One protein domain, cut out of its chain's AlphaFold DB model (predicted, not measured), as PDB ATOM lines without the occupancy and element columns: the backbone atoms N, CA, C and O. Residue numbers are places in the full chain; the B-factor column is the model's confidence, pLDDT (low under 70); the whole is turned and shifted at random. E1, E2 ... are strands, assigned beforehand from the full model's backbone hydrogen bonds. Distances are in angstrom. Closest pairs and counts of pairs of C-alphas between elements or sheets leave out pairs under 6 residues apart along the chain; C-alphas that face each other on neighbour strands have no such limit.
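Overview. This is residues 328 to 378 of the 553 residues of the protein "Hypothetical protein" of Pseudo-nitzschia australis (UniProt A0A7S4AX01). Look for a long, narrow, strongly twisted ribbon of three strands: the long strand E2 runs through the middle, with E1 beside residues 353 to 360 and E3 beside residues 357 to 364, so that the two edge strands are staggered along it. The links at residues 346 to 352 and 365 to 370 turn at opposite ends of the ribbon. The printed part has 51 residues, with no named helix and three strands in the order E1, E2, E3 along the chain and across the antiparallel sheet, an all-strand class. It is only just loose, close to extended, with a radius of gyration of the C-alphas of 14.4 A, and forms a rod spanning 46 by 17 by 13 A.

Along the chain. Find C-alpha 353 at (152.512, 104.836, 122.084); from there E2, residues 353 to 364, runs 31.4 A to C-alpha 364. E1, residues 338 to 345, begins at C-alpha 338, (143.183, 116.189, 131.939), and bends by 69 degrees at residue 341. E3, residues 371 to 377, runs 19.3 A and ends at C-alpha 377, (138.147, 112.367, 122.366).

Arrangement. Start at E2, the inner strand of a meander, each strand the antiparallel neighbour of the one before. E1 and E2 form a hairpin at 156 degrees; look for N 338 and O 360, 2.8 A apart, and N 345 and O 353, 2.8 A, within hydrogen-bond range. E2 and E3 form another hairpin at 152 degrees, with N 361 and O 374 at 2.9 A.

Size, cuts and confidence. The two C-alphas farthest apart are those of Ala 349 and Arg 369, 46.5 A. The printed part has no cut, and both links are short but not tight. In the B-factor column, pLDDT is under 70 at residues 333 to 336 and 349 to 350.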
ATOM      1  N   SER A 328     130.847 120.964 137.051       85.94
ATOM      2  CA  SER A 328     131.630 122.166 137.321       85.94
ATOM      3  C   SER A 328     133.108 121.822 137.504       85.94
ATOM      4  O   SER A 328     133.442 120.810 138.123       85.94
ATOM      5  N   CYS A 329     133.972 122.663 136.950       87.12
ATOM      6  CA  CYS A 329     135.420 122.564 137.090       87.12
ATOM      7  C   CYS A 329     136.028 123.825 137.712       87.12
ATOM      8  O   CYS A 329     137.241 123.961 137.715       87.12
ATOM      9  N   SER A 330     135.206 124.692 138.320       81.50
ATOM     10  CA  SER A 330     135.593 125.995 138.896       81.50
ATOM     11  C   SER A 330     136.703 125.966 139.956       81.50
ATOM     12  O   SER A 330     137.118 127.008 140.460       81.50
ATOM     13  N   PHE A 331     137.136 124.772 140.348       71.94
ATOM     14  CA  PHE A 331     138.162 124.520 141.353       71.94
ATOM     15  C   PHE A 331     139.522 124.149 140.743       71.94
ATOM     16  O   PHE A 331     140.525 124.175 141.453       71.94
ATOM     17  N   TYR A 332     139.560 123.840 139.446       74.38
ATOM     18  CA  TYR A 332     140.762 123.523 138.684       74.38
ATOM     19  C   TYR A 332     141.131 124.766 137.874       74.38
ATOM     20  O   TYR A 332     140.648 124.978 136.764       74.38
ATOM     21  N   GLN A 333     141.904 125.665 138.486       60.81
ATOM     22  CA  GLN A 333     142.248 126.938 137.855       60.81
ATOM     23  C   GLN A 333     143.333 126.748 136.792       60.81
ATOM     24  O   GLN A 333     144.486 126.515 137.136       60.81
ATOM     25  N   GLY A 334     142.972 126.986 135.528       56.34
ATOM     26  CA  GLY A 334     143.926 127.295 134.462       56.34
ATOM     27  C   GLY A 334     144.540 126.086 133.754       56.34
ATOM     28  O   GLY A 334     145.592 125.610 134.145       56.34
ATOM     29  N   SER A 335     143.891 125.690 132.656       52.69
ATOM     30  CA  SER A 335     144.493 125.172 131.414       52.69
ATOM     31  C   SER A 335     145.445 123.971 131.448       52.69
ATOM     32  O   SER A 335     146.357 123.936 130.626       52.69
ATOM     33  N   ASP A 336     145.189 122.962 132.272       65.56
ATOM     34  CA  ASP A 336     145.740 121.633 132.008       65.56
ATOM     35  C   ASP A 336     144.613 120.724 131.504       65.56
ATOM     36  O   ASP A 336     143.601 120.509 132.178       65.56
ATOM     37  N   ASP A 337     144.761 120.248 130.266       84.06
ATOM     38  CA  ASP A 337     143.920 119.186 129.730       84.06
ATOM     39  C   ASP A 337     144.163 117.928 130.561       84.06
ATOM     40  O   ASP A 337     145.292 117.466 130.726       84.06
ATOM     41  N   CYS A 338     143.092 117.381 131.124       89.31
ATOM     42  CA  CYS A 338     143.183 116.189 131.939       89.31
ATOM     43  C   CYS A 338     143.020 114.930 131.100       89.31
ATOM     44  O   CYS A 338     141.955 114.662 130.533       89.31
ATOM     45  N   ASP A 339     144.088 114.144 131.090       89.62
ATOM     46  CA  ASP A 339     144.258 112.960 130.266       89.62
ATOM     47  C   ASP A 339     143.777 111.699 130.991       89.62
ATOM     48  O   ASP A 339     144.302 111.317 132.040       89.62
ATOM     49  N   TYR A 340     142.793 111.007 130.416       86.25
ATOM     50  CA  TYR A 340     142.234 109.776 130.982       86.25
ATOM     51  C   TYR A 340     142.119 108.659 129.945       86.25
ATOM     52  O   TYR A 340     142.156 108.874 128.730       86.25
ATOM     53  N   ASP A 341     141.914 107.439 130.457       83.88
ATOM     54  CA  ASP A 341     141.669 106.239 129.650       83.88
ATOM     55  C   ASP A 341     142.784 106.035 128.611       83.88
ATOM     56  O   ASP A 341     142.550 105.978 127.401       83.88
ATOM     57  N   HIS A 342     144.023 106.015 129.099       81.88
ATOM     58  CA  HIS A 342     145.211 105.823 128.285       81.88
ATOM     59  C   HIS A 342     145.214 104.431 127.656       81.88
ATOM     60  O   HIS A 342     145.029 103.408 128.325       81.88
ATOM     61  N   LYS A 343     145.399 104.406 126.339       81.81
ATOM     62  CA  LYS A 343     145.408 103.194 125.524       81.81
ATOM     63  C   LYS A 343     146.644 103.179 124.654       81.81
ATOM     64  O   LYS A 343     147.131 104.220 124.216       81.81
ATOM     65  N   VAL A 344     147.126 101.976 124.375       77.94
ATOM     66  CA  VAL A 344     148.185 101.793 123.387       77.94
ATOM     67  C   VAL A 344     147.614 102.099 121.998       77.94
ATOM     68  O   VAL A 344     146.730 101.396 121.508       77.94
ATOM     69  N   MET A 345     148.117 103.156 121.369       79.19
ATOM     70  CA  MET A 345     147.744 103.638 120.041       79.19
ATOM     71  C   MET A 345     148.957 103.501 119.114       79.19
ATOM     72  O   MET A 345     150.045 103.936 119.465       79.19
ATOM     73  N   GLY A 346     148.810 102.886 117.939       76.88
ATOM     74  CA  GLY A 346     149.915 102.720 116.983       76.88
ATOM     75  C   GLY A 346     149.641 101.657 115.920       76.88
ATOM     76  O   GLY A 346     148.923 100.692 116.176       76.88
ATOM     77  N   CYS A 347     150.197 101.822 114.715       78.06
ATOM     78  CA  CYS A 347     149.962 100.903 113.589       78.06
ATOM     79  C   CYS A 347     150.861  99.646 113.642       78.06
ATOM     80  O   CYS A 347     150.559  98.635 113.008       78.06
ATOM     81  N   SER A 348     151.987  99.713 114.352       77.19
ATOM     82  CA  SER A 348     153.021  98.674 114.450       77.19
ATOM     83  C   SER A 348     153.592  98.629 115.866       77.19
ATOM     84  O   SER A 348     153.475  99.609 116.591       77.19
ATOM     85  N   ALA A 349     154.249  97.528 116.246       67.88
ATOM     86  CA  ALA A 349     154.907  97.407 117.553       67.88
ATOM     87  C   ALA A 349     155.861  98.582 117.848       67.88
ATOM     88  O   ALA A 349     155.902  99.070 118.970       67.88
ATOM     89  N   ASP A 350     156.538  99.097 116.820       67.81
ATOM     90  CA  ASP A 350     157.493 100.204 116.948       67.81
ATOM     91  C   ASP A 350     156.825 101.593 117.002       67.81
ATOM     92  O   ASP A 350     157.484 102.582 117.298       67.81
ATOM     93  N   THR A 351     155.528 101.689 116.684       72.62
ATOM     94  CA  THR A 351     154.747 102.944 116.718       72.62
ATOM     95  C   THR A 351     153.670 102.938 117.798       72.62
ATOM     96  O   THR A 351     152.860 103.859 117.859       72.62
ATOM     97  N   GLN A 352     153.636 101.896 118.634       77.12
ATOM     98  CA  GLN A 352     152.742 101.807 119.778       77.12
ATOM     99  C   GLN A 352     153.173 102.809 120.848       77.12
ATOM    100  O   GLN A 352     154.197 102.642 121.503       77.12
ATOM    101  N   GLN A 353     152.358 103.839 121.040       76.31
ATOM    102  CA  GLN A 353     152.512 104.836 122.084       76.31
ATOM    103  C   GLN A 353     151.321 104.766 123.036       76.31
ATOM    104  O   GLN A 353     150.181 104.562 122.618       76.31
ATOM    105  N   CYS A 354     151.581 104.922 124.331       78.06
ATOM    106  CA  CYS A 354     150.513 105.116 125.295       78.06
ATOM    107  C   CYS A 354     149.980 106.541 125.146       78.06
ATOM    108  O   CYS A 354     150.721 107.500 125.356       78.06
ATOM    109  N   SER A 355     148.725 106.691 124.734       81.44
ATOM    110  CA  SER A 355     148.098 108.004 124.573       81.44
ATOM    111  C   SER A 355     146.717 108.012 125.222       81.44
ATOM    112  O   SER A 355     146.018 106.991 125.182       81.44
ATOM    113  N   PRO A 356     146.299 109.134 125.824       86.69
ATOM    114  CA  PRO A 356     144.960 109.263 126.381       86.69
ATOM    115  C   PRO A 356     143.921 109.114 125.275       86.69
ATOM    116  O   PRO A 356     144.065 109.654 124.178       86.69
ATOM    117  N   SER A 357     142.858 108.360 125.548       87.56
ATOM    118  CA  SER A 357     141.723 108.284 124.622       87.56
ATOM    119  C   SER A 357     140.657 109.343 124.912       87.56
ATOM    120  O   SER A 357     139.786 109.578 124.066       87.56
ATOM    121  N   LYS A 358     140.749 110.019 126.064       91.56
ATOM    122  CA  LYS A 358     139.864 111.109 126.476       91.56
ATOM    123  C   LYS A 358     140.664 112.248 127.100       91.56
ATOM    124  O   LYS A 358     141.509 112.001 127.955       91.56
ATOM    125  N   TYR A 359     140.304 113.466 126.725       91.81
ATOM    126  CA  TYR A 359     140.826 114.705 127.283       91.81
ATOM    127  C   TYR A 359     139.680 115.458 127.942       91.81
ATOM    128  O   TYR A 359     138.573 115.504 127.399       91.81
ATOM    129  N   TYR A 360     139.932 116.054 129.096       93.00
ATOM    130  CA  TYR A 360     138.972 116.891 129.795       93.00
ATOM    131  C   TYR A 360     139.552 118.281 129.975       93.00
ATOM    132  O   TYR A 360     140.518 118.452 130.705       93.00
ATOM    133  N   THR A 361     138.924 119.265 129.346       91.31
ATOM    134  CA  THR A 361     139.327 120.669 129.442       91.31
ATOM    135  C   THR A 361     138.347 121.404 130.344       91.31
ATOM    136  O   THR A 361     137.132 121.220 130.229       91.31
ATOM    137  N   CYS A 362     138.851 122.219 131.265       90.38
ATOM    138  CA  CYS A 362     138.008 123.086 132.078       90.38
ATOM    139  C   CYS A 362     137.756 124.405 131.336       90.38
ATOM    140  O   CYS A 362     138.625 125.271 131.295       90.38
ATOM    141  N   ASP A 363     136.568 124.545 130.742       87.88
ATOM    142  CA  ASP A 363     136.203 125.697 129.912       87.88
ATOM    143  C   ASP A 363     135.059 126.500 130.532       87.88
ATOM    144  O   ASP A 363     134.132 125.943 131.129       87.88
ATOM    145  N   GLU A 364     135.026 127.810 130.278       86.94
ATOM    146  CA  GLU A 364     133.824 128.600 130.538       86.94
ATOM    147  C   GLU A 364     132.626 128.039 129.736       86.94
ATOM    148  O   GLU A 364     132.694 127.747 128.532       86.94
ATOM    149  N   ASP A 365     131.484 127.870 130.408       82.25
ATOM    150  CA  ASP A 365     130.205 127.592 129.751       82.25
ATOM    151  C   ASP A 365     129.964 128.672 128.669       82.25
ATOM    152  O   ASP A 365     130.247 129.843 128.924       82.25
ATOM    153  N   PRO A 366     129.420 128.352 127.475       78.50
ATOM    154  CA  PRO A 366     129.120 129.348 126.434       78.50
ATOM    155  C   PRO A 366     128.276 130.552 126.894       78.50
ATOM    156  O   PRO A 366     128.179 131.554 126.185       78.50
ATOM    157  N   ILE A 367     127.614 130.449 128.049       83.00
ATOM    158  CA  ILE A 367     126.806 131.503 128.671       83.00
ATOM    159  C   ILE A 367     127.655 132.407 129.605       83.00
ATOM    160  O   ILE A 367     127.144 133.417 130.096       83.00
ATOM    161  N   GLY A 368     128.933 132.084 129.832       77.25
ATOM    162  CA  GLY A 368     129.921 132.876 130.576       77.25
ATOM    163  C   GLY A 368     129.631 132.990 132.072       77.25
ATOM    164  O   GLY A 368     129.789 134.063 132.649       77.25
ATOM    165  N   ARG A 369     129.078 131.938 132.697       74.81
ATOM    166  CA  ARG A 369     128.652 131.989 134.114       74.81
ATOM    167  C   ARG A 369     129.418 131.071 135.050       74.81
ATOM    168  O   ARG A 369     129.482 131.377 136.235       74.81
ATOM    169  N   THR A 370     129.912 129.949 134.552       82.38
ATOM    170  CA  THR A 370     130.560 128.902 135.347       82.38
ATOM    171  C   THR A 370     131.521 128.131 134.459       82.38
ATOM    172  O   THR A 370     131.212 127.901 133.289       82.38
ATOM    173  N   GLU A 371     132.646 127.702 135.016       86.44
ATOM    174  CA  GLU A 371     133.576 126.788 134.357       86.44
ATOM    175  C   GLU A 371     133.043 125.350 134.484       86.44
ATOM    176  O   GLU A 371     132.621 124.917 135.568       86.44
ATOM    177  N   ILE A 372     133.005 124.628 133.364       91.06
ATOM    178  CA  ILE A 372     132.536 123.244 133.266       91.06
ATOM    179  C   ILE A 372     133.564 122.372 132.544       91.06
ATOM    180  O   ILE A 372     134.189 122.792 131.571       91.06
ATOM    181  N   TRP A 373     133.702 121.126 132.990       92.44
ATOM    182  CA  TRP A 373     134.512 120.129 132.305       92.44
ATOM    183  C   TRP A 373     133.910 119.809 130.939       92.44
ATOM    184  O   TRP A 373     132.734 119.444 130.839       92.44
ATOM    185  N   ARG A 374     134.719 119.889 129.886       91.88
ATOM    186  CA  ARG A 374     134.374 119.448 128.538       91.88
ATOM    187  C   ARG A 374     135.250 118.284 128.139       91.88
ATOM    188  O   ARG A 374     136.463 118.407 128.034       91.88
ATOM    189  N   MET A 375     134.603 117.160 127.879       93.62
ATOM    190  CA  MET A 375     135.278 115.992 127.338       93.62
ATOM    191  C   MET A 375     135.472 116.154 125.829       93.62
ATOM    192  O   MET A 375     134.510 116.392 125.090       93.62
ATOM    193  N   SER A 376     136.691 115.919 125.367       91.44
ATOM    194  CA  SER A 376     136.995 115.631 123.974       91.44
ATOM    195  C   SER A 376     137.628 114.242 123.853       91.44
ATOM    196  O   SER A 376     138.137 113.668 124.815       91.44
ATOM    197  N   TYR A 377     137.519 113.650 122.668       90.44
ATOM    198  CA  TYR A 377     138.147 112.367 122.366       90.44
ATOM    199  C   TYR A 377     139.380 112.623 121.520       90.44
ATOM    200  O   TYR A 377     139.333 113.470 120.623       90.44
ATOM    201  N   ALA A 378     140.436 111.840 121.742       82.19
ATOM    202  CA  ALA A 378     141.534 111.777 120.793       82.19
ATOM    203  C   ALA A 378     140.954 111.430 119.418       82.19
ATOM    204  O   ALA A 378     140.370 110.357 119.235       82.19
TER     205      ALA A 378